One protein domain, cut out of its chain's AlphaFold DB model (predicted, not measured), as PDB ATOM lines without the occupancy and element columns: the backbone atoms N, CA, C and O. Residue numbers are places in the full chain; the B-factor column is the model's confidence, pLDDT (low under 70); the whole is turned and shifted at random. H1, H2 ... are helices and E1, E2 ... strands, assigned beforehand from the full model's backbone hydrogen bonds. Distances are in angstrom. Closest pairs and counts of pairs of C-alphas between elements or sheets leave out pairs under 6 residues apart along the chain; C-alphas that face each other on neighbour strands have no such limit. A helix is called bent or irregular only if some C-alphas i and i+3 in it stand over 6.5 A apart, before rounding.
ATOM      1  N   PHE A  86     137.857 145.108  77.802       97.38
ATOM      2  CA  PHE A  86     136.970 144.335  78.664       97.38
ATOM      3  C   PHE A  86     136.218 143.264  77.865       97.38
ATOM      4  O   PHE A  86     135.852 143.446  76.701       97.38
ATOM      5  N   VAL A  87     135.946 142.148  78.528       96.12
ATOM      6  CA  VAL A  87     135.237 140.981  78.010       96.12
ATOM      7  C   VAL A  87     134.043 140.637  78.902       96.12
ATOM      8  O   VAL A  87     133.830 141.239  79.953       96.12
ATOM      9  N   ASP A  88     133.234 139.672  78.464       95.94
ATOM     10  CA  ASP A  88     132.023 139.218  79.162       95.94
ATOM     11  C   ASP A  88     131.056 140.351  79.549       95.94
ATOM     12  O   ASP A  88     130.571 140.450  80.672       95.94
ATOM     13  N   ILE A  89     130.806 141.246  78.595       96.75
ATOM     14  CA  ILE A  89     129.993 142.438  78.812       96.75
ATOM     15  C   ILE A  89     128.519 142.044  78.853       96.75
ATOM     16  O   ILE A  89     127.978 141.528  77.870       96.75
ATOM     17  N   ARG A  90     127.853 142.309  79.976       96.06
ATOM     18  CA  ARG A  90     126.466 141.895  80.214       96.06
ATOM     19  C   ARG A  90     125.638 143.022  80.799       96.06
ATOM     20  O   ARG A  90     126.140 143.880  81.519       96.06
ATOM     21  N   ARG A  91     124.343 142.989  80.489       95.56
ATOM     22  CA  ARG A  91     123.325 143.758  81.206       95.56
ATOM     23  C   ARG A  91     122.777 142.921  82.346       95.56
ATOM     24  O   ARG A  91     122.506 141.739  82.141       95.56
ATOM     25  N   TRP A  92     122.546 143.568  83.472       95.94
ATOM     26  CA  TRP A  92     121.922 142.974  84.643       95.94
ATOM     27  C   TRP A  92     120.594 143.657  84.952       95.94
ATOM     28  O   TRP A  92     120.321 144.767  84.485       95.94
ATOM     29  N   SER A  93     119.751 142.976  85.722       95.00
ATOM     30  CA  SER A  93     118.658 143.637  86.430       95.00
ATOM     31  C   SER A  93     119.175 144.229  87.747       95.00
ATOM     32  O   SER A  93     120.225 143.831  88.239       95.00
ATOM     33  N   PHE A  94     118.436 145.170  88.336       95.56
ATOM     34  CA  PHE A  94     118.831 145.870  89.568       95.56
ATOM     35  C   PHE A  94     119.180 144.929  90.742       95.56
ATOM     36  O   PHE A  94     120.025 145.251  91.575       95.56
ATOM     37  N   GLY A  95     118.537 143.756  90.811       95.19
ATOM     38  CA  GLY A  95     118.736 142.757  91.863       95.19
ATOM     39  C   GLY A  95     119.788 141.692  91.548       95.19
ATOM     40  O   GLY A  95     120.011 140.805  92.371       95.19
ATOM     41  N   GLU A  96     120.442 141.760  90.389       96.06
ATOM     42  CA  GLU A  96     121.397 140.757  89.918       96.06
ATOM     43  C   GLU A  96     122.764 141.383  89.623       96.06
ATOM     44  O   GLU A  96     122.868 142.547  89.251       96.06
ATOM     45  N   SER A  97     123.821 140.593  89.786       96.19
ATOM     46  CA  SER A  97     125.204 140.991  89.518       96.19
ATOM     47  C   SER A  97     126.093 139.744  89.506       96.19
ATOM     48  O   SER A  97     125.724 138.702  90.060       96.19
ATOM     49  N   GLY A  98     127.291 139.846  88.924       94.62
ATOM     50  CA  GLY A  98     128.357 138.862  89.129       94.62
ATOM     51  C   GLY A  98     128.903 138.831  90.566       94.62
ATOM     52  O   GLY A  98     129.623 137.900  90.933       94.62
ATOM     53  N   ILE A  99     128.562 139.821  91.394       95.25
ATOM     54  CA  ILE A  99     128.931 139.898  92.808       95.25
ATOM     55  C   ILE A  99     127.987 139.009  93.628       95.25
ATOM     56  O   ILE A  99     126.764 139.151  93.595       95.25
ATOM     57  N   ALA A 100     128.562 138.088  94.403       96.31
ATOM     58  CA  ALA A 100     127.791 137.208  95.276       96.31
ATOM     59  C   ALA A 100     126.964 138.020  96.287       96.31
ATOM     60  O   ALA A 100     127.464 138.986  96.859       96.31
ATOM     61  N   HIS A 101     125.726 137.586  96.537       96.12
ATOM     62  CA  HIS A 101     124.819 138.223  97.501       96.12
ATOM     63  C   HIS A 101     124.451 139.680  97.164       96.12
ATOM     64  O   HIS A 101     124.130 140.455  98.056       96.12
ATOM     65  N   TRP A 102     124.462 140.064  95.880       95.94
ATOM     66  CA  TRP A 102     124.219 141.447  95.445       95.94
ATOM     67  C   TRP A 102     122.973 142.106  96.056       95.94
ATOM     68  O   TRP A 102     123.056 143.187  96.641       95.94
ATOM     69  N   ALA A 103     121.824 141.429  95.993       94.38
ATOM     70  CA  ALA A 103     120.572 141.941  96.545       94.38
ATOM     71  C   ALA A 103     120.625 142.175  98.072       94.38
ATOM     72  O   ALA A 103     119.919 143.048  98.582       94.38
ATOM     73  N   ASP A 104     121.490 141.465  98.804       95.81
ATOM     74  CA  ASP A 104     121.612 141.589 100.261       95.81
ATOM     75  C   ASP A 104     122.259 142.924 100.670       95.81
ATOM     76  O   ASP A 104     121.990 143.433 101.761       95.81
ATOM     77  N   TYR A 105     123.056 143.541  99.787       95.56
ATOM     78  CA  TYR A 105     123.628 144.873 100.022       95.56
ATOM     79  C   TYR A 105     122.597 146.000  99.908       95.56
ATOM     80  O   TYR A 105     122.857 147.104 100.386       95.56
ATOM     81  N   ARG A 106     121.440 145.741  99.280       94.69
ATOM     82  CA  ARG A 106     120.335 146.698  99.097       94.69
ATOM     83  C   ARG A 106     120.744 148.044  98.474       94.69
ATOM     84  O   ARG A 106     120.108 149.054  98.745       94.69
ATOM     85  N   LEU A 107     121.793 148.065  97.645       93.50
ATOM     86  CA  LEU A 107     122.283 149.297  97.009       93.50
ATOM     87  C   LEU A 107     121.324 149.816  95.933       93.50
ATOM     88  O   LEU A 107     121.107 151.018  95.836       93.50
ATOM     89  N   GLU A 108     120.722 148.897  95.175       95.75
ATOM     90  CA  GLU A 108     119.803 149.203  94.069       95.75
ATOM     91  C   GLU A 108     118.337 148.904  94.423       95.75
ATOM     92  O   GLU A 108     117.460 148.907  93.554       95.75
ATOM     93  N   LEU A 109     118.065 148.624  95.705       95.62
ATOM     94  CA  LEU A 109     116.741 148.278  96.217       95.62
ATOM     95  C   LEU A 109     116.125 149.439  97.001       95.62
ATOM     96  O   LEU A 109     116.796 150.075  97.810       95.62
ATOM     97  N   ASP A 110     114.830 149.677  96.810       94.94
ATOM     98  CA  ASP A 110     114.046 150.578  97.655       94.94
ATOM     99  C   ASP A 110     113.676 149.936  99.014       94.94
ATOM    100  O   ASP A 110     114.064 148.808  99.351       94.94
ATOM    101  N   ASP A 111     112.894 150.655  99.824       93.94
ATOM    102  CA  ASP A 111     112.461 150.198 101.149       93.94
ATOM    103  C   ASP A 111     111.578 148.936 101.102       93.94
ATOM    104  O   ASP A 111     111.528 148.180 102.075       93.94
ATOM    105  N   VAL A 112     110.919 148.660  99.972       94.19
ATOM    106  CA  VAL A 112     110.047 147.491  99.770       94.19
ATOM    107  C   VAL A 112     110.710 146.374  98.955       94.19
ATOM    108  O   VAL A 112     110.099 145.326  98.753       94.19
ATOM    109  N   GLY A 113     111.973 146.548  98.551       93.00
ATOM    110  CA  GLY A 113     112.739 145.574  97.768       93.00
ATOM    111  C   GLY A 113     112.517 145.653  96.254       93.00
ATOM    112  O   GLY A 113     112.900 144.728  95.540       93.00
ATOM    113  N   GLY A 114     111.885 146.720  95.763       94.94
ATOM    114  CA  GLY A 114     111.798 147.057  94.344       94.94
ATOM    115  C   GLY A 114     113.040 147.798  93.846       94.94
ATOM    116  O   GLY A 114     113.945 148.096  94.619       94.94
ATOM    117  N   GLU A 115     113.091 148.103  92.548       96.38
ATOM    118  CA  GLU A 115     114.174 148.905  91.970       96.38
ATOM    119  C   GLU A 115     114.146 150.333  92.529       96.38
ATOM    120  O   GLU A 115     113.162 151.053  92.347       96.38
ATOM    121  N   TYR A 116     115.247 150.770  93.143       94.81
ATOM    122  CA  TYR A 116     115.348 152.105  93.736       94.81
ATOM    123  C   TYR A 116     115.109 153.229  92.716       94.81
ATOM    124  O   TYR A 116     114.374 154.184  92.982       94.81
ATOM    125  N   LYS A 117     115.718 153.119  91.529       93.69
ATOM    126  CA  LYS A 117     115.559 154.089  90.444       93.69
ATOM    127  C   LYS A 117     115.174 153.383  89.144       93.69
ATOM    128  O   LYS A 117     116.065 152.897  88.447       93.69
ATOM    129  N   PRO A 118     113.883 153.404  88.771       92.69
ATOM    130  CA  PRO A 118     113.399 152.723  87.581       92.69
ATOM    131  C   PRO A 118     114.119 153.131  86.296       92.69
ATOM    132  O   PRO A 118     114.372 154.318  86.063       92.69
ATOM    133  N   ASN A 119     114.326 152.153  85.415       89.38
ATOM    134  CA  ASN A 119     114.970 152.321  84.105       89.38
ATOM    135  C   ASN A 119     116.445 152.747  84.194       89.38
ATOM    136  O   ASN A 119     116.958 153.412  83.287       89.38
ATOM    137  N   THR A 120     117.130 152.386  85.279       92.19
ATOM    138  CA  THR A 120     118.581 152.559  85.378       92.19
ATOM    139  C   THR A 120     119.292 151.495  84.538       92.19
ATOM    140  O   THR A 120     118.798 150.386  84.337       92.19
ATOM    141  N   LEU A 121     120.452 151.851  83.984       93.44
ATOM    142  CA  LEU A 121     121.293 150.926  83.232       93.44
ATOM    143  C   LEU A 121     122.270 150.225  84.183       93.44
ATOM    144  O   LEU A 121     123.183 150.871  84.689       93.44
ATOM    145  N   TYR A 122     122.122 148.909  84.352       95.69
ATOM    146  CA  TYR A 122     123.085 148.064  85.065       95.69
ATOM    147  C   TYR A 122     123.855 147.217  84.060       95.69
ATOM    148  O   TYR A 122     123.275 146.426  83.308       95.69
ATOM    149  N   MET A 123     125.168 147.409  84.018       96.38
ATOM    150  CA  MET A 123     126.064 146.682  83.131       96.38
ATOM    151  C   MET A 123     127.367 146.358  83.834       96.38
ATOM    152  O   MET A 123     127.914 147.190  84.549       96.38
ATOM    153  N   GLU A 124     127.881 145.166  83.565       96.94
ATOM    154  CA  GLU A 124     129.165 144.705  84.078       96.94
ATOM    155  C   GLU A 124     130.010 144.125  82.951       96.94
ATOM    156  O   GLU A 124     129.492 143.689  81.919       96.94
ATOM    157  N   ALA A 125     131.322 144.131  83.167       97.12
ATOM    158  CA  ALA A 125     132.306 143.502  82.305       97.12
ATOM    159  C   ALA A 125     133.523 143.065  83.135       97.12
ATOM    160  O   ALA A 125     133.707 143.504  84.272       97.12
ATOM    161  N   THR A 126     134.367 142.219  82.555       96.00
ATOM    162  CA  THR A 126     135.587 141.680  83.175       96.00
ATOM    163  C   THR A 126     136.820 142.087  82.374       96.00
ATOM    164  O   THR A 126     136.706 142.344  81.178       96.00
ATOM    165  N   ALA A 127     137.972 142.220  83.031       89.38
ATOM    166  CA  ALA A 127     139.237 142.638  82.416       89.38
ATOM    167  C   ALA A 127     140.197 141.457  82.234       89.38
ATOM    168  O   ALA A 127     140.145 140.533  83.080       89.38
TER     169      ALA A 127
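Overview. This is residues 86 to 127 of the 127 residues of an uncharacterized protein of Mycolicibacterium iranicum (UniProt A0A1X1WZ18). With little regular structure, this is a flat piece: a two-stranded antiparallel ribbon of E1 and E2 at one end, and at the other a wide, mostly irregular loop holding one short helix, H1. The 42 printed residues run E1, H1, E2; the class is mixed, with only 15 residues in named elements. The whole is only just loose, close to compact, with a radius of gyration of the C-alphas of 11.0 A and spans of 34 by 22 by 10 A.

Along the chain. Find C-alpha 87 at (135.237, 140.981, 78.010); from there E1, residues 87 to 92, runs 15.0 A. E2, residues 122 to 126, runs 14.2 A to C-alpha 126 at (135.587, 141.680, 83.175). H1 is residues 102 to 105, 5.7 A.

Arrangement. E1 and E2 are antiparallel neighbours at 160 degrees. Look at N 87 and O 126, 2.8 A apart, within hydrogen-bond range. C-alphas 89 and 125 face each other at 4.3 A. H1 is too short for an O i to N i+4 pair; its one O i to N i+3 pair is within range.

Size, cuts and confidence. The C-alphas of Phe 86 and Val 112, the two farthest apart, are 34.4 A apart. The link from H1 to E2 is long, 16 residues. The printed part has no cut, and no printed residue is under 70 in pLDDT.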